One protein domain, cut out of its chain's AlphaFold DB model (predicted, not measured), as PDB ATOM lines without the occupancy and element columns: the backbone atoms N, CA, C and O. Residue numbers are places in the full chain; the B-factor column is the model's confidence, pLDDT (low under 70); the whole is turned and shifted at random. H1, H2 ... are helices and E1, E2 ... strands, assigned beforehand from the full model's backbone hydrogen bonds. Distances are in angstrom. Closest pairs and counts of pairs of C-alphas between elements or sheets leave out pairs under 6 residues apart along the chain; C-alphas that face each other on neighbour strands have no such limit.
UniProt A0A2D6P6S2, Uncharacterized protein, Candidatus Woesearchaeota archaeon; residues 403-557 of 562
ATOM      1  N   GLU A 403     132.603 221.580 140.093       84.12
ATOM      2  CA  GLU A 403     132.525 222.698 139.139       84.12
ATOM      3  C   GLU A 403     131.224 223.522 139.263       84.12
ATOM      4  O   GLU A 403     131.232 224.747 139.135       84.12
ATOM      5  N   ASP A 404     130.087 222.868 139.514       86.12
ATOM      6  CA  ASP A 404     128.795 223.548 139.643       86.12
ATOM      7  C   ASP A 404     128.706 224.279 141.000       86.12
ATOM      8  O   ASP A 404     128.243 225.421 141.056       86.12
ATOM      9  N   LEU A 405     129.234 223.674 142.077       89.94
ATOM     10  CA  LEU A 405     129.370 224.327 143.389       89.94
ATOM     11  C   LEU A 405     130.300 225.543 143.315       89.94
ATOM     12  O   LEU A 405     130.012 226.584 143.900       89.94
ATOM     13  N   GLN A 406     131.403 225.416 142.580       92.00
ATOM     14  CA  GLN A 406     132.414 226.452 142.405       92.00
ATOM     15  C   GLN A 406     131.821 227.675 141.699       92.00
ATOM     16  O   GLN A 406     131.888 228.788 142.222       92.00
ATOM     17  N   LYS A 407     131.170 227.465 140.545       91.38
ATOM     18  CA  LYS A 407     130.476 228.533 139.803       91.38
ATOM     19  C   LYS A 407     129.414 229.210 140.658       91.38
ATOM     20  O   LYS A 407     129.270 230.427 140.623       91.38
ATOM     21  N   GLN A 408     128.672 228.423 141.433       93.00
ATOM     22  CA  GLN A 408     127.668 228.952 142.339       93.00
ATOM     23  C   GLN A 408     128.267 229.811 143.449       93.00
ATOM     24  O   GLN A 408     127.744 230.894 143.701       93.00
ATOM     25  N   LEU A 409     129.329 229.344 144.111       96.25
ATOM     26  CA  LEU A 409     129.986 230.102 145.169       96.25
ATOM     27  C   LEU A 409     130.426 231.468 144.639       96.25
ATOM     28  O   LEU A 409     130.068 232.481 145.228       96.25
ATOM     29  N   VAL A 410     131.111 231.502 143.492       95.81
ATOM     30  CA  VAL A 410     131.548 232.759 142.866       95.81
ATOM     31  C   VAL A 410     130.352 233.654 142.546       95.81
ATOM     32  O   VAL A 410     130.350 234.806 142.961       95.81
ATOM     33  N   ALA A 411     129.306 233.126 141.903       95.38
ATOM     34  CA  ALA A 411     128.112 233.901 141.569       95.38
ATOM     35  C   ALA A 411     127.409 234.482 142.812       95.38
ATOM     36  O   ALA A 411     126.857 235.579 142.761       95.38
ATOM     37  N   VAL A 412     127.427 233.773 143.942       95.75
ATOM     38  CA  VAL A 412     126.904 234.285 145.218       95.75
ATOM     39  C   VAL A 412     127.811 235.373 145.789       95.75
ATOM     40  O   VAL A 412     127.319 236.422 146.199       95.75
ATOM     41  N   LEU A 413     129.128 235.150 145.792       95.75
ATOM     42  CA  LEU A 413     130.116 236.099 146.310       95.75
ATOM     43  C   LEU A 413     130.183 237.396 145.493       95.75
ATOM     44  O   LEU A 413     130.440 238.451 146.059       95.75
ATOM     45  N   THR A 414     129.916 237.353 144.188       94.38
ATOM     46  CA  THR A 414     129.884 238.536 143.310       94.38
ATOM     47  C   THR A 414     128.503 239.191 143.212       94.38
ATOM     48  O   THR A 414     128.354 240.217 142.544       94.38
ATOM     49  N   GLY A 415     127.487 238.630 143.877       89.88
ATOM     50  CA  GLY A 415     126.118 239.150 143.878       89.88
ATOM     51  C   GLY A 415     125.315 238.863 142.601       89.88
ATOM     52  O   GLY A 415     124.243 239.436 142.419       89.88
ATOM     53  N   GLU A 416     125.798 237.984 141.718       91.81
ATOM     54  CA  GLU A 416     125.051 237.494 140.549       91.81
ATOM     55  C   GLU A 416     123.891 236.570 140.950       91.81
ATOM     56  O   GLU A 416     122.835 236.577 140.314       91.81
ATOM     57  N   LYS A 417     124.066 235.800 142.031       88.44
ATOM     58  CA  LYS A 417     123.014 235.016 142.687       88.44
ATOM     59  C   LYS A 417     122.802 235.509 144.110       88.44
ATOM     60  O   LYS A 417     123.748 235.716 144.862       88.44
ATOM     61  N   VAL A 418     121.540 235.667 144.499       83.06
ATOM     62  CA  VAL A 418     121.177 236.236 145.801       83.06
ATOM     63  C   VAL A 418     120.748 235.133 146.763       83.06
ATOM     64  O   VAL A 418     119.821 234.377 146.482       83.06
ATOM     65  N   ILE A 419     121.386 235.093 147.931       85.44
ATOM     66  CA  ILE A 419     120.965 234.304 149.099       85.44
ATOM     67  C   ILE A 419     120.481 235.245 150.218       85.44
ATOM     68  O   ILE A 419     120.722 236.455 150.139       85.44
ATOM     69  N   PRO A 420     119.800 234.749 151.272       86.69
ATOM     70  CA  PRO A 420     119.387 235.595 152.386       86.69
ATOM     71  C   PRO A 420     120.564 236.394 152.966       86.69
ATOM     72  O   PRO A 420     121.624 235.841 153.251       86.69
ATOM     73  N   ALA A 421     120.372 237.700 153.175       84.50
ATOM     74  CA  ALA A 421     121.458 238.618 153.531       84.50
ATOM     75  C   ALA A 421     122.206 238.226 154.818       84.50
ATOM     76  O   ALA A 421     123.411 238.436 154.921       84.50
ATOM     77  N   MET A 422     121.510 237.643 155.799       84.19
ATOM     78  CA  MET A 422     122.146 237.140 157.022       84.19
ATOM     79  C   MET A 422     123.057 235.942 156.740       84.19
ATOM     80  O   MET A 422     124.190 235.928 157.207       84.19
ATOM     81  N   THR A 423     122.608 235.001 155.908       88.44
ATOM     82  CA  THR A 423     123.405 233.847 155.473       88.44
ATOM     83  C   THR A 423     124.636 234.284 154.681       88.44
ATOM     84  O   THR A 423     125.723 233.767 154.917       88.44
ATOM     85  N   TYR A 424     124.500 235.287 153.804       93.06
ATOM     86  CA  TYR A 424     125.648 235.867 153.102       93.06
ATOM     87  C   TYR A 424     126.659 236.491 154.070       93.06
ATOM     88  O   TYR A 424     127.853 236.265 153.935       93.06
ATOM     89  N   ARG A 425     126.203 237.260 155.069       92.25
ATOM     90  CA  ARG A 425     127.110 237.872 156.055       92.25
ATOM     91  C   ARG A 425     127.867 236.838 156.875       92.25
ATOM     92  O   ARG A 425     129.015 237.088 157.222       92.25
ATOM     93  N   GLU A 426     127.229 235.725 157.221       93.31
ATOM     94  CA  GLU A 426     127.898 234.611 157.897       93.31
ATOM     95  C   GLU A 426     128.954 233.984 156.986       93.31
ATOM     96  O   GLU A 426     130.116 233.922 157.377       93.31
ATOM     97  N   LEU A 427     128.593 233.660 155.740       95.50
ATOM     98  CA  LEU A 427     129.528 233.132 154.743       95.50
ATOM     99  C   LEU A 427     130.728 234.066 154.516       95.50
ATOM    100  O   LEU A 427     131.871 233.624 154.552       95.50
ATOM    101  N   ALA A 428     130.477 235.361 154.317       94.12
ATOM    102  CA  ALA A 428     131.515 236.360 154.099       94.12
ATOM    103  C   ALA A 428     132.460 236.471 155.302       94.12
ATOM    104  O   ALA A 428     133.666 236.549 155.116       94.12
ATOM    105  N   ARG A 429     131.942 236.415 156.538       93.81
ATOM    106  CA  ARG A 429     132.788 236.398 157.745       93.81
ATOM    107  C   ARG A 429     133.636 235.139 157.831       93.81
ATOM    108  O   ARG A 429     134.815 235.236 158.146       93.81
ATOM    109  N   ASP A 430     133.050 233.979 157.554       94.12
ATOM    110  CA  ASP A 430     133.772 232.711 157.638       94.12
ATOM    111  C   ASP A 430     134.876 232.610 156.572       94.12
ATOM    112  O   ASP A 430     135.923 232.010 156.841       94.12
ATOM    113  N   LEU A 431     134.674 233.263 155.418       94.81
ATOM    114  CA  LEU A 431     135.636 233.387 154.317       94.81
ATOM    115  C   LEU A 431     136.544 234.629 154.388       94.81
ATOM    116  O   LEU A 431     137.360 234.821 153.488       94.81
ATOM    117  N   ASP A 432     136.424 235.446 155.439       93.00
ATOM    118  CA  ASP A 432     137.192 236.683 155.654       93.00
ATOM    119  C   ASP A 432     137.014 237.763 154.561       93.00
ATOM    120  O   ASP A 432     137.870 238.620 154.356       93.00
ATOM    121  N   ILE A 433     135.863 237.761 153.891       94.00
ATOM    122  CA  ILE A 433     135.483 238.755 152.887       94.00
ATOM    123  C   ILE A 433     134.996 240.035 153.590       94.00
ATOM    124  O   ILE A 433     134.105 239.965 154.450       94.00
ATOM    125  N   PRO A 434     135.506 241.224 153.214       92.25
ATOM    126  CA  PRO A 434     135.059 242.488 153.780       92.25
ATOM    127  C   PRO A 434     133.550 242.697 153.624       92.25
ATOM    128  O   PRO A 434     132.968 242.528 152.549       92.25
ATOM    129  N   LEU A 435     132.914 243.096 154.724       90.75
ATOM    130  CA  LEU A 435     131.518 243.515 154.757       90.75
ATOM    131  C   LEU A 435     131.438 245.036 154.810       90.75
ATOM    132  O   LEU A 435     132.259 245.680 155.465       90.75
ATOM    133  N   SER A 436     130.415 245.593 154.163       81.06
ATOM    134  CA  SER A 436     130.239 247.037 154.135       81.06
ATOM    135  C   SER A 436     129.934 247.594 155.524       81.06
ATOM    136  O   SER A 436     129.248 246.980 156.354       81.06
ATOM    137  N   SER A 437     130.446 248.796 155.769       75.81
ATOM    138  CA  SER A 437     130.243 249.500 157.038       75.81
ATOM    139  C   SER A 437     128.832 250.083 157.189       75.81
ATOM    140  O   SER A 437     128.366 250.305 158.306       75.81
ATOM    141  N   ASP A 438     128.131 250.284 156.071       77.56
ATOM    142  CA  ASP A 438     126.796 250.879 155.985       77.56
ATOM    143  C   ASP A 438     125.647 249.857 156.089       77.56
ATOM    144  O   ASP A 438     124.473 250.228 156.100       77.56
ATOM    145  N   GLY A 439     125.966 248.563 156.185       72.62
ATOM    146  CA  GLY A 439     124.965 247.508 156.262       72.62
ATOM    147  C   GLY A 439     124.339 247.131 154.915       72.62
ATOM    148  O   GLY A 439     123.402 246.336 154.914       72.62
ATOM    149  N   THR A 440     124.849 247.601 153.779       85.12
ATOM    150  CA  THR A 440     124.553 247.013 152.461       85.12
ATOM    151  C   THR A 440     125.444 245.782 152.193       85.12
ATOM    152  O   THR A 440     126.079 245.258 153.110       85.12
ATOM    153  N   LEU A 441     125.413 245.225 150.978       89.31
ATOM    154  CA  LEU A 441     126.344 244.170 150.533       89.31
ATOM    155  C   LEU A 441     127.154 244.606 149.298       89.31
ATOM    156  O   LEU A 441     127.982 243.841 148.816       89.31
ATOM    157  N   GLU A 442     126.943 245.828 148.799       88.94
ATOM    158  CA  GLU A 442     127.517 246.302 147.533       88.94
ATOM    159  C   GLU A 442     129.047 246.347 147.581       88.94
ATOM    160  O   GLU A 442     129.697 245.800 146.696       88.94
ATOM    161  N   GLU A 443     129.631 246.901 148.649       89.69
ATOM    162  CA  GLU A 443     131.094 246.943 148.812       89.69
ATOM    163  C   GLU A 443     131.709 245.535 148.867       89.69
ATOM    164  O   GLU A 443     132.801 245.315 148.347       89.69
ATOM    165  N   SER A 444     130.988 244.570 149.451       92.94
ATOM    166  CA  SER A 444     131.421 243.171 149.529       92.94
ATOM    167  C   SER A 444     131.419 242.518 148.145       92.94
ATOM    168  O   SER A 444     132.408 241.911 147.746       92.94
ATOM    169  N   PHE A 445     130.346 242.705 147.371       95.12
ATOM    170  CA  PHE A 445     130.257 242.183 146.007       95.12
ATOM    171  C   PHE A 445     131.308 242.797 145.077       95.12
ATOM    172  O   PHE A 445     131.917 242.078 144.285       95.12
ATOM    173  N   GLU A 446     131.552 244.106 145.171       94.25
ATOM    174  CA  GLU A 446     132.576 244.782 144.367       94.25
ATOM    175  C   GLU A 446     133.995 244.340 144.743       94.25
ATOM    176  O   GLU A 446     134.826 244.134 143.855       94.25
ATOM    177  N   TYR A 447     134.266 244.114 146.033       95.44
ATOM    178  CA  TYR A 447     135.508 243.478 146.475       95.44
ATOM    179  C   TYR A 447     135.676 242.096 145.823       95.44
ATOM    180  O   TYR A 447     136.698 241.832 145.187       95.44
ATOM    181  N   CYS A 448     134.652 241.241 145.900       96.00
ATOM    182  CA  CYS A 448     134.695 239.892 145.341       96.00
ATOM    183  C   CYS A 448     134.914 239.892 143.825       96.00
ATOM    184  O   CYS A 448     135.772 239.168 143.334       96.00
ATOM    185  N   LYS A 449     134.201 240.739 143.068       95.81
ATOM    186  CA  LYS A 449     134.375 240.857 141.606       95.81
ATOM    187  C   LYS A 449     135.794 241.251 141.206       95.81
ATOM    188  O   LYS A 449     136.244 240.895 140.120       95.81
ATOM    189  N   LYS A 450     136.473 242.031 142.048       96.44
ATOM    190  CA  LYS A 450     137.833 242.509 141.794       96.44
ATOM    191  C   LYS A 450     138.891 241.464 142.150       96.44
ATOM    192  O   LYS A 450     139.881 241.353 141.429       96.44
ATOM    193  N   ASN A 451     138.700 240.752 143.260       95.81
ATOM    194  CA  ASN A 451     139.769 239.991 143.908       95.81
ATOM    195  C   ASN A 451     139.586 238.466 143.844       95.81
ATOM    196  O   ASN A 451     140.574 237.745 143.972       95.81
ATOM    197  N   ILE A 452     138.369 237.960 143.616       94.94
ATOM    198  CA  ILE A 452     138.105 236.518 143.535       94.94
ATOM    199  C   ILE A 452     138.316 236.012 142.110       94.94
ATOM    200  O   ILE A 452     137.726 236.518 141.155       94.94
ATOM    201  N   GLN A 453     139.112 234.954 141.978       91.31
ATOM    202  CA  GLN A 453     139.357 234.266 140.720       91.31
ATOM    203  C   GLN A 453     138.928 232.797 140.792       91.31
ATOM    204  O   GLN A 453     139.235 232.086 141.749       91.31
ATOM    205  N   GLN A 454     138.246 232.343 139.739       89.81
ATOM    206  CA  GLN A 454     137.868 230.947 139.527       89.81
ATOM    207  C   GLN A 454     138.950 230.202 138.718       89.81
ATOM    208  O   GLN A 454     139.546 230.789 137.813       89.81
ATOM    209  N   GLU A 455     139.172 228.915 139.017       84.69
ATOM    210  CA  GLU A 455     140.107 228.014 138.312       84.69
ATOM    211  C   GLU A 455     141.523 228.602 138.192       84.69
ATOM    212  O   GLU A 455     142.082 228.778 137.104       84.69
ATOM    213  N   PHE A 456     142.133 228.919 139.332       83.44
ATOM    214  CA  PHE A 456     143.473 229.493 139.346       83.44
ATOM    215  C   PHE A 456     144.530 228.425 139.035       83.44
ATOM    216  O   PHE A 456     144.673 227.428 139.747       83.44
ATOM    217  N   ALA A 457     145.286 228.629 137.956       79.88
ATOM    218  CA  ALA A 457     146.331 227.705 137.532       79.88
ATOM    219  C   ALA A 457     147.545 227.777 138.469       79.88
ATOM    220  O   ALA A 457     148.181 228.823 138.598       79.88
ATOM    221  N   VAL A 458     147.921 226.645 139.065       73.88
ATOM    222  CA  VAL A 458     149.093 226.583 139.945       73.88
ATOM    223  C   VAL A 458     150.357 226.367 139.107       73.88
ATOM    224  O   VAL A 458     150.503 225.369 138.397       73.88
ATOM    225  N   GLY A 459     151.292 227.317 139.173       67.12
ATOM    226  CA  GLY A 459     152.535 227.285 138.401       67.12
ATOM    227  C   GLY A 459     153.351 226.009 138.646       67.12
ATOM    228  O   GLY A 459     153.652 225.655 139.780       67.12
ATOM    229  N   GLY A 460     153.730 225.310 137.571       65.12
ATOM    230  CA  GLY A 460     154.570 224.106 137.650       65.12
ATOM    231  C   GLY A 460     153.823 222.783 137.865       65.12
ATOM    232  O   GLY A 460     154.460 221.731 137.824       65.12
ATOM    233  N   VAL A 461     152.491 222.794 138.007       65.12
ATOM    234  CA  VAL A 461     151.655 221.581 138.084       65.12
ATOM    235  C   VAL A 461     150.470 221.652 137.110       65.12
ATOM    236  O   VAL A 461     149.975 222.723 136.786       65.12
ATOM    237  N   ARG A 462     149.987 220.503 136.614       64.06
ATOM    238  CA  ARG A 462     148.766 220.424 135.774       64.06
ATOM    239  C   ARG A 462     147.494 220.380 136.636       64.06
ATOM    240  O   ARG A 462     146.671 219.484 136.462       64.06
ATOM    241  N   LYS A 463     147.386 221.273 137.620       72.12
ATOM    242  CA  LYS A 463     146.259 221.342 138.560       72.12
ATOM    243  C   LYS A 463     145.783 222.785 138.735       72.12
ATOM    244  O   LYS A 463     146.562 223.718 138.537       72.12
ATOM    245  N   TYR A 464     144.518 222.926 139.112       81.00
ATOM    246  CA  TYR A 464     143.840 224.197 139.336       81.00
ATOM    247  C   TYR A 464     143.316 224.241 140.770       81.00
ATOM    248  O   TYR A 464     142.898 223.210 141.296       81.00
ATOM    249  N   ILE A 465     143.378 225.422 141.375       85.38
ATOM    250  CA  ILE A 465     142.648 225.757 142.599       85.38
ATOM    251  C   ILE A 465     141.237 226.180 142.195       85.38
ATOM    252  O   ILE A 465     141.086 226.933 141.227       85.38
ATOM    253  N   ASP A 466     140.227 225.736 142.939       89.25
ATOM    254  CA  ASP A 466     138.836 226.039 142.612       89.25
ATOM    255  C   ASP A 466     138.554 227.547 142.669       89.25
ATOM    256  O   ASP A 466     138.204 228.156 141.655       89.25
ATOM    257  N   VAL A 467     138.723 228.174 143.831       93.50
ATOM    258  CA  VAL A 467     138.512 229.614 144.006       93.50
ATOM    259  C   VAL A 467     139.649 230.193 144.847       93.50
ATOM    260  O   VAL A 467     140.090 229.573 145.812       93.50
ATOM    261  N   ILE A 468     140.147 231.373 144.483       92.50
ATOM    262  CA  ILE A 468     141.166 232.092 145.256       92.50
ATOM    263  C   ILE A 468     140.798 233.569 145.393       92.50
ATOM    264  O   ILE A 468     140.392 234.196 144.416       92.50
ATOM    265  N   ASP A 469     140.949 234.124 146.593       94.12
ATOM    266  CA  ASP A 469     140.994 235.573 146.812       94.12
ATOM    267  C   ASP A 469     142.446 236.041 146.684       94.12
ATOM    268  O   ASP A 469     143.304 235.650 147.476       94.12
ATOM    269  N   MET A 470     142.721 236.857 145.672       91.69
ATOM    270  CA  MET A 470     144.063 237.321 145.329       91.69
ATOM    271  C   MET A 470     144.581 238.455 146.223       91.69
ATOM    272  O   MET A 470     145.780 238.722 146.187       91.69
ATOM    273  N   ASP A 471     143.723 239.131 146.996       92.00
ATOM    274  CA  ASP A 471     144.143 240.239 147.872       92.00
ATOM    275  C   ASP A 471     144.839 239.713 149.135       92.00
ATOM    276  O   ASP A 471     145.878 240.230 149.541       92.00
ATOM    277  N   ILE A 472     144.292 238.636 149.706       90.44
ATOM    278  CA  ILE A 472     144.798 237.977 150.925       90.44
ATOM    279  C   ILE A 472     145.366 236.573 150.666       90.44
ATOM    280  O   ILE A 472     145.682 235.843 151.601       90.44
ATOM    281  N   VAL A 473     145.441 236.158 149.400       90.81
ATOM    282  CA  VAL A 473     145.895 234.822 148.971       90.81
ATOM    283  C   VAL A 473     145.180 233.702 149.753       90.81
ATOM    284  O   VAL A 473     145.797 232.806 150.339       90.81
ATOM    285  N   HIS A 474     143.845 233.766 149.784       94.25
ATOM    286  CA  HIS A 474     142.988 232.785 150.455       94.25
ATOM    287  C   HIS A 474     142.452 231.766 149.445       94.25
ATOM    288  O   HIS A 474     141.670 232.100 148.559       94.25
ATOM    289  N   ILE A 475     142.857 230.506 149.602       92.88
ATOM    290  CA  ILE A 475     142.398 229.376 148.787       92.88
ATOM    291  C   ILE A 475     141.071 228.834 149.329       92.88
ATOM    292  O   ILE A 475     140.963 228.498 150.506       92.88
ATOM    293  N   MET A 476     140.085 228.669 148.456       94.38
ATOM    294  CA  MET A 476     138.788 228.069 148.756       94.38
ATOM    295  C   MET A 476     138.592 226.836 147.861       94.38
ATOM    296  O   MET A 476     138.386 226.964 146.657       94.38
ATOM    297  N   GLU A 477     138.671 225.641 148.449       91.81
ATOM    298  CA  GLU A 477     138.561 224.356 147.738       91.81
ATOM    299  C   GLU A 477     137.189 223.725 148.000       91.81
ATOM    300  O   GLU A 477     136.775 223.608 149.158       91.81
ATOM    301  N   LEU A 478     136.493 223.281 146.951       92.31
ATOM    302  CA  LEU A 478     135.146 222.733 147.056       92.31
ATOM    303  C   LEU A 478     135.129 221.204 146.977       92.31
ATOM    304  O   LEU A 478     135.884 220.575 146.240       92.31
ATOM    305  N   LYS A 479     134.226 220.591 147.749       90.81
ATOM    306  CA  LYS A 479     133.976 219.146 147.748       90.81
ATOM    307  C   LYS A 479     132.485 218.859 147.719       90.81
ATOM    308  O   LYS A 479     131.728 219.334 148.565       90.81
ATOM    309  N   ASN A 480     132.050 218.019 146.783       83.88
ATOM    310  CA  ASN A 480     130.639 217.635 146.652       83.88
ATOM    311  C   ASN A 480     130.208 216.494 147.596       83.88
ATOM    312  O   ASN A 480     129.117 215.938 147.466       83.88
ATOM    313  N   GLY A 481     131.054 216.169 148.571       84.88
ATOM    314  CA  GLY A 481     130.794 215.221 149.644       84.88
ATOM    315  C   GLY A 481     131.734 215.472 150.819       84.88
ATOM    316  O   GLY A 481     132.478 216.456 150.840       84.88
ATOM    317  N   GLU A 482     131.726 214.576 151.806       84.56
ATOM    318  CA  GLU A 482     132.694 214.675 152.896       84.56
ATOM    319  C   GLU A 482     134.128 214.473 152.372       84.56
ATOM    320  O   GLU A 482     134.375 213.461 151.711       84.56
ATOM    321  N   PRO A 483     135.097 215.330 152.746       80.81
ATOM    322  CA  PRO A 483     136.460 215.217 152.246       80.81
ATOM    323  C   PRO A 483     137.111 213.914 152.722       80.81
ATOM    324  O   PRO A 483     136.975 213.505 153.891       80.81
ATOM    325  N   ASP A 484     137.815 213.262 151.801       76.06
ATOM    326  CA  ASP A 484     138.672 212.114 152.043       76.06
ATOM    327  C   ASP A 484     139.978 212.593 152.679       76.06
ATOM    328  O   ASP A 484     140.705 213.440 152.156       76.06
ATOM    329  N   ALA A 485     140.274 212.042 153.853       62.78
ATOM    330  CA  ALA A 485     141.389 212.501 154.663       62.78
ATOM    331  C   ALA A 485     142.767 212.204 154.053       62.78
ATOM    332  O   ALA A 485     143.737 212.789 154.520       62.78
ATOM    333  N   ASP A 486     142.864 211.323 153.055       64.81
ATOM    334  CA  ASP A 486     144.126 210.997 152.395       64.81
ATOM    335  C   ASP A 486     144.211 211.673 151.024       64.81
ATOM    336  O   ASP A 486     145.231 212.272 150.688       64.81
ATOM    337  N   LYS A 487     143.159 211.606 150.205       72.50
ATOM    338  CA  LYS A 487     143.208 212.153 148.839       72.50
ATOM    339  C   LYS A 487     143.051 213.666 148.807       72.50
ATOM    340  O   LYS A 487     143.882 214.340 148.197       72.50
ATOM    341  N   ASP A 488     142.020 214.185 149.467       77.06
ATOM    342  CA  ASP A 488     141.714 215.615 149.419       77.06
ATOM    343  C   ASP A 488     142.710 216.405 150.260       77.06
ATOM    344  O   ASP A 488     143.231 217.418 149.805       77.06
ATOM    345  N   LEU A 489     143.081 215.885 151.434       74.38
ATOM    346  CA  LEU A 489     144.087 216.512 152.291       74.38
ATOM    347  C   LEU A 489     145.434 216.682 151.577       74.38
ATOM    348  O   LEU A 489     146.017 217.758 151.625       74.38
ATOM    349  N   ASN A 490     145.924 215.649 150.883       75.06
ATOM    350  CA  ASN A 490     147.197 215.735 150.161       75.06
ATOM    351  C   ASN A 490     147.139 216.722 148.985       75.06
ATOM    352  O   ASN A 490     148.134 217.384 148.691       75.06
ATOM    353  N   GLN A 491     145.989 216.834 148.313       75.25
ATOM    354  CA  GLN A 491     145.772 217.840 147.272       75.25
ATOM    355  C   GLN A 491     145.796 219.257 147.851       75.25
ATOM    356  O   GLN A 491     146.539 220.102 147.359       75.25
ATOM    357  N   ILE A 492     145.040 219.480 148.922       76.62
ATOM    358  CA  ILE A 492     144.908 220.765 149.608       76.62
ATOM    359  C   ILE A 492     146.257 221.219 150.196       76.62
ATOM    360  O   ILE A 492     146.668 222.365 150.015       76.62
ATOM    361  N   LEU A 493     147.004 220.298 150.812       77.88
ATOM    362  CA  LEU A 493     148.367 220.536 151.289       77.88
ATOM    363  C   LEU A 493     149.307 220.936 150.152       77.88
ATOM    364  O   LEU A 493     150.070 221.889 150.292       77.88
ATOM    365  N   ALA A 494     149.255 220.228 149.022       76.50
ATOM    366  CA  ALA A 494     150.091 220.552 147.873       76.50
ATOM    367  C   ALA A 494     149.823 221.973 147.354       76.50
ATOM    368  O   ALA A 494     150.771 222.663 146.991       76.50
ATOM    369  N   TYR A 495     148.572 222.443 147.365       74.56
ATOM    370  CA  TYR A 495     148.254 223.818 146.971       74.56
ATOM    371  C   TYR A 495     148.835 224.853 147.936       74.56
ATOM    372  O   TYR A 495     149.467 225.800 147.474       74.56
ATOM    373  N   GLY A 496     148.720 224.629 149.248       72.69
ATOM    374  CA  GLY A 496     149.314 225.518 150.253       72.69
ATOM    375  C   GLY A 496     150.845 225.622 150.175       72.69
ATOM    376  O   GLY A 496     151.401 226.647 150.539       72.69
ATOM    377  N   PHE A 497     151.538 224.589 149.678       73.88
ATOM    378  CA  PHE A 497     153.002 224.614 149.528       73.88
ATOM    379  C   PHE A 497     153.501 225.154 148.186       73.88
ATOM    380  O   PHE A 497     154.621 225.661 148.117       73.88
ATOM    381  N   VAL A 498     152.742 224.964 147.104       74.94
ATOM    382  CA  VAL A 498     153.185 225.321 145.744       74.94
ATOM    383  C   VAL A 498     152.773 226.749 145.377       74.94
ATOM    384  O   VAL A 498     153.472 227.397 144.598       74.94
ATOM    385  N   THR A 499     151.680 227.258 145.945       77.56
ATOM    386  CA  THR A 499     151.262 228.651 145.767       77.56
ATOM    387  C   THR A 499     152.031 229.541 146.755       77.56
ATOM    388  O   THR A 499     151.967 229.292 147.957       77.56
ATOM    389  N   PRO A 500     152.793 230.549 146.287       73.38
ATOM    390  CA  PRO A 500     153.508 231.463 147.174       73.38
ATOM    391  C   PRO A 500     152.550 232.277 148.046       73.38
ATOM    392  O   PRO A 500     151.463 232.626 147.593       73.38
ATOM    393  N   ASP A 501     152.992 232.609 149.261       83.62
ATOM    394  CA  ASP A 501     152.351 233.589 150.148       83.62
ATOM    395  C   ASP A 501     150.892 233.279 150.539       83.62
ATOM    396  O   ASP A 501     150.145 234.181 150.896       83.62
ATOM    397  N   VAL A 502     150.482 232.004 150.509       87.44
ATOM    398  CA  VAL A 502     149.151 231.583 150.981       87.44
ATOM    399  C   VAL A 502     149.015 231.878 152.471       87.44
ATOM    400  O   VAL A 502     149.758 231.330 153.284       87.44
ATOM    401  N   GLU A 503     148.027 232.694 152.836       86.44
ATOM    402  CA  GLU A 503     147.731 232.998 154.239       86.44
ATOM    403  C   GLU A 503     146.633 232.088 154.798       86.44
ATOM    404  O   GLU A 503     146.638 231.761 155.988       86.44
ATOM    405  N   LYS A 504     145.690 231.655 153.947       91.88
ATOM    406  CA  LYS A 504     144.491 230.920 154.375       91.88
ATOM    407  C   LYS A 504     144.055 229.854 153.383       91.88
ATOM    408  O   LYS A 504     144.161 230.029 152.169       91.88
ATOM    409  N   VAL A 505     143.480 228.776 153.909       92.06
ATOM    410  CA  VAL A 505     142.832 227.725 153.123       92.06
ATOM    411  C   VAL A 505     141.528 227.286 153.788       92.06
ATOM    412  O   VAL A 505     141.527 226.741 154.894       92.06
ATOM    413  N   THR A 506     140.415 227.442 153.077       93.69
ATOM    414  CA  THR A 506     139.101 226.960 153.508       93.69
ATOM    415  C   THR A 506     138.618 225.837 152.599       93.69
ATOM    416  O   THR A 506     138.464 226.010 151.393       93.69
ATOM    417  N   THR A 507     138.341 224.673 153.184       93.19
ATOM    418  CA  THR A 507     137.669 223.566 152.490       93.19
ATOM    419  C   THR A 507     136.160 223.681 152.689       93.19
ATOM    420  O   THR A 507     135.676 223.629 153.819       93.19
ATOM    421  N   LEU A 508     135.410 223.818 151.600       94.38
ATOM    422  CA  LEU A 508     133.952 223.919 151.568       94.38
ATOM    423  C   LEU A 508     133.369 222.588 151.083       94.38
ATOM    424  O   LEU A 508     133.465 222.253 149.907       94.38
ATOM    425  N   ALA A 509     132.769 221.813 151.983       91.88
ATOM    426  CA  ALA A 509     132.307 220.457 151.699       91.88
ATOM    427  C   ALA A 509     130.795 220.295 151.894       91.88
ATOM    428  O   ALA A 509     130.174 221.042 152.643       91.88
ATOM    429  N   VAL A 510     130.192 219.286 151.263       88.56
ATOM    430  CA  VAL A 510     128.774 218.941 151.460       88.56
ATOM    431  C   VAL A 510     128.659 217.759 152.428       88.56
ATOM    432  O   VAL A 510     129.059 216.641 152.101       88.56
ATOM    433  N   SER A 511     128.108 217.977 153.631       82.38
ATOM    434  CA  SER A 511     127.844 216.868 154.567       82.38
ATOM    435  C   SER A 511     126.706 215.952 154.097       82.38
ATOM    436  O   SER A 511     125.890 216.322 153.251       82.38
ATOM    437  N   SER A 512     126.614 214.744 154.668       75.62
ATOM    438  CA  SER A 512     125.635 213.738 154.234       75.62
ATOM    439  C   SER A 512     124.188 214.266 154.248       75.62
ATOM    440  O   SER A 512     123.693 214.633 155.323       75.62
ATOM    441  N   PRO A 513     123.442 214.199 153.125       63.03
ATOM    442  CA  PRO A 513     122.058 214.673 153.045       63.03
ATOM    443  C   PRO A 513     121.102 213.898 153.964       63.03
ATOM    444  O   PRO A 513     119.986 214.340 154.216       63.03
ATOM    445  N   SER A 514     121.532 212.749 154.503       57.91
ATOM    446  CA  SER A 514     120.771 211.977 155.489       57.91
ATOM    447  C   SER A 514     120.734 212.605 156.887       57.91
ATOM    448  O   SER A 514     119.991 212.119 157.738       57.91
ATOM    449  N   MET A 515     121.574 213.605 157.161       59.56
ATOM    450  CA  MET A 515     121.615 214.320 158.439       59.56
ATOM    451  C   MET A 515     120.686 215.535 158.421       59.56
ATOM    452  O   MET A 515     120.415 216.097 157.357       59.56
ATOM    453  N   SER A 516     120.227 215.963 159.602       68.88
ATOM    454  CA  SER A 516     119.488 217.219 159.775       68.88
ATOM    455  C   SER A 516     120.271 218.415 159.227       68.88
ATOM    456  O   SER A 516     121.490 218.339 159.079       68.88
ATOM    457  N   VAL A 517     119.584 219.523 158.940       70.62
ATOM    458  CA  VAL A 517     120.245 220.782 158.554       70.62
ATOM    459  C   VAL A 517     121.306 221.139 159.611       70.62
ATOM    460  O   VAL A 517     120.994 221.044 160.803       70.62
ATOM    461  N   PRO A 518     122.550 221.476 159.211       77.62
ATOM    462  CA  PRO A 518     123.600 221.821 160.163       77.62
ATOM    463  C   PRO A 518     123.185 223.005 161.042       77.62
ATOM    464  O   PRO A 518     122.603 223.971 160.555       77.62
ATOM    465  N   THR A 519     123.495 222.940 162.335       80.81
ATOM    466  CA  THR A 519     123.250 224.034 163.291       80.81
ATOM    467  C   THR A 519     124.450 224.969 163.428       80.81
ATOM    468  O   THR A 519     124.328 226.042 164.012       80.81
ATOM    469  N   SER A 520     125.601 224.565 162.894       88.81
ATOM    470  CA  SER A 520     126.794 225.390 162.725       88.81
ATOM    471  C   SER A 520     127.513 224.987 161.430       88.81
ATOM    472  O   SER A 520     127.235 223.903 160.902       88.81
ATOM    473  N   PRO A 521     128.489 225.778 160.947       89.94
ATOM    474  CA  PRO A 521     129.261 225.447 159.748       89.94
ATOM    475  C   PRO A 521     130.036 224.121 159.809       89.94
ATOM    476  O   PRO A 521     130.596 223.702 158.804       89.94
ATOM    477  N   THR A 522     130.101 223.443 160.957       90.94
ATOM    478  CA  THR A 522     130.834 222.175 161.123       90.94
ATOM    479  C   THR A 522     130.038 221.068 161.811       90.94
ATOM    480  O   THR A 522     130.527 219.942 161.883       90.94
ATOM    481  N   SER A 523     128.810 221.329 162.282       85.69
ATOM    482  CA  SER A 523     128.077 220.437 163.203       85.69
ATOM    483  C   SER A 523     127.794 219.034 162.662       85.69
ATOM    484  O   SER A 523     127.543 218.112 163.434       85.69
ATOM    485  N   ASN A 524     127.777 218.874 161.338       86.88
ATOM    486  CA  ASN A 524     127.470 217.607 160.682       86.88
ATOM    487  C   ASN A 524     128.712 216.804 160.275       86.88
ATOM    488  O   ASN A 524     128.579 215.667 159.822       86.88
ATOM    489  N   PHE A 525     129.913 217.350 160.459       85.69
ATOM    490  CA  PHE A 525     131.147 216.590 160.313       85.69
ATOM    491  C   PHE A 525     131.560 216.001 161.660       85.69
ATOM    492  O   PHE A 525     131.352 216.589 162.716       85.69
ATOM    493  N   LYS A 526     132.177 214.816 161.637       85.69
ATOM    494  CA  LYS A 526     132.743 214.222 162.857       85.69
ATOM    495  C   LYS A 526     133.871 215.102 163.394       85.69
ATOM    496  O   LYS A 526     134.728 215.506 162.609       85.69
ATOM    497  N   ASP A 527     133.966 215.244 164.714       85.00
ATOM    498  CA  ASP A 527     135.030 216.011 165.386       85.00
ATOM    499  C   ASP A 527     136.437 215.615 164.933       85.00
ATOM    500  O   ASP A 527     137.301 216.460 164.747       85.00
ATOM    501  N   THR A 528     136.667 214.325 164.682       84.56
ATOM    502  CA  THR A 528     137.951 213.825 164.161       84.56
ATOM    503  C   THR A 528     138.274 214.355 162.766       84.56
ATOM    504  O   THR A 528     139.436 214.592 162.455       84.56
ATOM    505  N   LYS A 529     137.265 214.549 161.912       85.12
ATOM    506  CA  LYS A 529     137.433 215.105 160.566       85.12
ATOM    507  C   LYS A 529     137.622 216.617 160.631       85.12
ATOM    508  O   LYS A 529     138.540 217.124 160.002       85.12
ATOM    509  N   VAL A 530     136.829 217.309 161.449       86.75
ATOM    510  CA  VAL A 530     137.020 218.744 161.720       86.75
ATOM    511  C   VAL A 530     138.422 218.997 162.284       86.75
ATOM    512  O   VAL A 530     139.140 219.852 161.779       86.75
ATOM    513  N   GLY A 531     138.858 218.195 163.257       84.94
ATOM    514  CA  GLY A 531     140.185 218.284 163.867       84.94
ATOM    515  C   GLY A 531     141.323 218.111 162.863       84.94
ATOM    516  O   GLY A 531     142.273 218.884 162.897       84.94
ATOM    517  N   LYS A 532     141.204 217.190 161.897       84.88
ATOM    518  CA  LYS A 532     142.220 217.034 160.843       84.88
ATOM    519  C   LYS A 532     142.422 218.306 160.018       84.88
ATOM    520  O   LYS A 532     143.556 218.718 159.814       84.88
ATOM    521  N   PHE A 533     141.337 218.925 159.558       83.38
ATOM    522  CA  PHE A 533     141.414 220.082 158.659       83.38
ATOM    523  C   PHE A 533     141.573 221.417 159.391       83.38
ATOM    524  O   PHE A 533     142.140 222.338 158.823       83.38
ATOM    525  N   SER A 534     141.136 221.521 160.647       81.75
ATOM    526  CA  SER A 534     141.111 222.793 161.381       81.75
ATOM    527  C   SER A 534     142.001 222.812 162.628       81.75
ATOM    528  O   SER A 534     142.163 223.858 163.249       81.75
ATOM    529  N   THR A 535     142.591 221.694 163.054       84.56
ATOM    530  CA  THR A 535     143.455 221.641 164.251       84.56
ATOM    531  C   THR A 535     144.820 221.047 163.942       84.56
ATOM    532  O   THR A 535     145.830 221.674 164.259       84.56
ATOM    533  N   ASP A 536     144.883 219.883 163.300       86.31
ATOM    534  CA  ASP A 536     146.151 219.211 163.008       86.31
ATOM    535  C   ASP A 536     146.997 220.056 162.045       86.31
ATOM    536  O   ASP A 536     148.162 220.330 162.326       86.31
ATOM    537  N   LEU A 537     146.393 220.557 160.960       83.62
ATOM    538  CA  LEU A 537     147.069 221.417 159.983       83.62
ATOM    539  C   LEU A 537     147.535 222.755 160.566       83.62
ATOM    540  O   LEU A 537     148.659 223.181 160.295       83.62
ATOM    541  N   ASN A 538     146.712 223.379 161.412       86.19
ATOM    542  CA  ASN A 538     147.046 224.640 162.081       86.19
ATOM    543  C   ASN A 538     148.188 224.479 163.103       86.19
ATOM    544  O   ASN A 538     148.899 225.437 163.391       86.19
ATOM    545  N   ASN A 539     148.407 223.273 163.635       86.75
ATOM    546  CA  ASN A 539     149.490 222.997 164.584       86.75
ATOM    547  C   ASN A 539     150.726 222.351 163.939       86.75
ATOM    548  O   ASN A 539     151.791 222.291 164.562       86.75
ATOM    549  N   HIS A 540     150.617 221.860 162.703       83.56
ATOM    550  CA  HIS A 540     151.700 221.134 162.057       83.56
ATOM    551  C   HIS A 540     152.862 222.080 161.684       83.56
ATOM    552  O   HIS A 540     152.639 223.130 161.075       83.56
ATOM    553  N   PRO A 541     154.132 221.738 161.993       81.94
ATOM    554  CA  PRO A 541     155.263 222.665 161.873       81.94
ATOM    555  C   PRO A 541     155.452 223.293 160.489       81.94
ATOM    556  O   PRO A 541     155.950 224.414 160.402       81.94
ATOM    557  N   GLN A 542     155.070 222.569 159.434       78.88
ATOM    558  CA  GLN A 542     155.234 222.999 158.047       78.88
ATOM    559  C   GLN A 542     154.056 223.817 157.506       78.88
ATOM    560  O   GLN A 542     154.231 224.468 156.491       78.88
ATOM    561  N   THR A 543     152.888 223.809 158.154       83.94
ATOM    562  CA  THR A 543     151.651 224.432 157.632       83.94
ATOM    563  C   THR A 543     150.993 225.398 158.608       83.94
ATOM    564  O   THR A 543     150.071 226.101 158.223       83.94
ATOM    565  N   LYS A 544     151.489 225.494 159.848       85.44
ATOM    566  CA  LYS A 544     150.985 226.391 160.906       85.44
ATOM    567  C   LYS A 544     151.023 227.893 160.592       85.44
ATOM    568  O   LYS A 544     150.568 228.691 161.399       85.44
ATOM    569  N   HIS A 545     151.682 228.284 159.503       84.44
ATOM    570  CA  HIS A 545     151.711 229.669 159.032       84.44
ATOM    571  C   HIS A 545     150.507 230.001 158.136       84.44
ATOM    572  O   HIS A 545     150.312 231.167 157.822       84.44
ATOM    573  N   ILE A 546     149.721 228.986 157.762       89.31
ATOM    574  CA  ILE A 546     148.488 229.075 156.982       89.31
ATOM    575  C   ILE A 546     147.321 228.793 157.935       89.31
ATOM    576  O   ILE A 546     147.386 227.831 158.703       89.31
ATOM    577  N   GLU A 547     146.262 229.600 157.889       90.75
ATOM    578  CA  GLU A 547     145.021 229.338 158.628       90.75
ATOM    579  C   GLU A 547     144.142 228.341 157.860       90.75
ATOM    580  O   GLU A 547     143.749 228.600 156.722       90.75
ATOM    581  N   TRP A 548     143.804 227.211 158.486       90.31
ATOM    582  CA  TRP A 548     142.997 226.154 157.864       90.31
ATOM    583  C   TRP A 548     141.592 226.062 158.467       90.31
ATOM    584  O   TRP A 548     141.447 225.998 159.694       90.31
ATOM    585  N   LYS A 549     140.566 225.994 157.609       91.88
ATOM    586  CA  LYS A 549     139.151 225.831 157.991       91.88
ATOM    587  C   LYS A 549     138.458 224.735 157.171       91.88
ATOM    588  O   LYS A 549     138.777 224.505 156.005       91.88
ATOM    589  N   LEU A 550     137.446 224.108 157.770       92.81
ATOM    590  CA  LEU A 550     136.479 223.228 157.106       92.81
ATOM    591  C   LEU A 550     135.073 223.770 157.365       92.81
ATOM    592  O   LEU A 550     134.724 223.984 158.524       92.81
ATOM    593  N   LEU A 551     134.279 223.955 156.311       94.50
ATOM    594  CA  LEU A 551     132.917 224.485 156.379       94.50
ATOM    595  C   LEU A 551     131.940 223.603 155.586       94.50
ATOM    596  O   LEU A 551     132.289 223.041 154.548       94.50
ATOM    597  N   ASP A 552     130.706 223.490 156.073       92.88
ATOM    598  CA  ASP A 552     129.620 222.731 155.453       92.88
ATOM    599  C   ASP A 552     128.745 223.638 154.581       92.88
ATOM    600  O   ASP A 552     128.003 224.486 155.080       92.88
ATOM    601  N   LEU A 553     128.756 223.417 153.266       92.62
ATOM    602  CA  LEU A 553     127.934 224.154 152.302       92.62
ATOM    603  C   LEU A 553     126.428 224.001 152.563       92.62
ATOM    604  O   LEU A 553     125.636 224.850 152.143       92.62
ATOM    605  N   ARG A 554     126.003 222.951 153.279       88.62
ATOM    606  CA  ARG A 554     124.599 222.778 153.677       88.62
ATOM    607  C   ARG A 554     124.142 223.811 154.696       88.62
ATOM    608  O   ARG A 554     122.969 224.172 154.660       88.62
ATOM    609  N   TYR A 555     125.043 224.307 155.545       90.00
ATOM    610  CA  TYR A 555     124.733 225.348 156.528       90.00
ATOM    611  C   TYR A 555     124.294 226.647 155.835       90.00
ATOM    612  O   TYR A 555     123.293 227.249 156.213       90.00
ATOM    613  N   TYR A 556     124.969 227.016 154.741       89.44
ATOM    614  CA  TYR A 556     124.653 228.218 153.958       89.44
ATOM    615  C   TYR A 556     123.595 227.994 152.866       89.44
ATOM    616  O   TYR A 556     123.292 228.908 152.103       89.44
ATOM    617  N   GLY A 557     123.053 226.778 152.735       82.31
ATOM    618  CA  GLY A 557     122.117 226.434 151.659       82.31
ATOM    619  C   GLY A 557     122.753 226.304 150.267       82.31
ATOM    620  O   GLY A 557     122.030 226.153 149.292       82.31
TER     621      GLY A 557
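This is residues 403 to 557 of the 562 residues of an uncharacterized protein of Candidatus Woesearchaeota archaeon (UniProt A0A2D6P6S2). A twisted wall of five strands stands between helices: H4 and H5 cover one face of the sheet, H1 packs on the other, and H3 meets H1 at an end of the domain, with H2 near H1. The printed part has 155 residues with five named helices and five named strands, in the order H1 H2 H3 E1 E2 E3 H4 E4 H5 E5. The sheet is mixed, in the order E1 E2 E3 E4 E5, and the class is mixed, helices and strands. The whole is compact, with a radius of gyration of the C-alphas of 15.1 A and spans of 40 by 39 by 27 A.

Find C-alpha 403 at (132.525, 222.698, 139.139); from there H1 runs 15.4 A to residue 413. Next come H2, residues 421 to 430, and H3, residues 442 to 451. Strands E1, 452 to 457, E2, 464 to 469, and E3, 474 to 479, follow; E3 is 16.6 A long. H4, residues 487 to 498, begins at C-alpha (143.208, 212.153, 148.839) and is 16.8 A long. Then look for E4, 504 to 509, 16.3 A, and H5, 527 to 539, 16.1 A. E5, 547 to 552, runs 17.1 A to C-alpha 552 at (129.620, 222.731, 155.453).

Start at the sheet, where E1, E2 and E3 form a meander, each strand the antiparallel neighbour of the one before; look at N 455 and O 466, 2.9 A, and N 476 and O 467, 2.8 A. E3 and E4 are parallel, with N 477 and O 506 at 3.0 A, and so are E4 and E5, with N 507 and O 549 at 2.9 A. E3, H4, E4 and E4, H5, E5 are strand-helix-strand units, parallel neighbours joined through a helix, both with right-handed crossovers. With H1 on the opposite face from H4 and H5, there are three layers, helices on both faces of a sheet. H4 lies over E3 at a height of 9.3 A over the sheet. H5 lies over E5 at 7.0 A; the closest C-alphas, of Ser 534 and Lys 549, are 5.0 A apart. H1 has a height of 8.3 A over the sheet, and its closest C-alphas to E2 are Gln 406 and Asp 466, 6.4 A. H1 and H3 touch at Leu 413 and Cys 448, closest C-alphas 6.0 A apart, at a steep tilt of 46 degrees, opposite ways. H3 only grazes the sheet, and H2 only just does, with 5 pairs of C-alphas within 10 A. Every O i to N i+4 pair is within hydrogen-bond range in H1, H2, H3 and H4; in H5, 6 of 9 are.

The C-alphas farthest apart, of Asp 438 and Asp 486, are 43.6 A apart. The printed part has no cut. The links H2 to H3 and E4 to H5 are long; residues 510 to 526 hold no named element. Mean pLDDT of the printed part is 85.5, and residues 459 to 462, 485 to 486 and 513 to 516 are under 70.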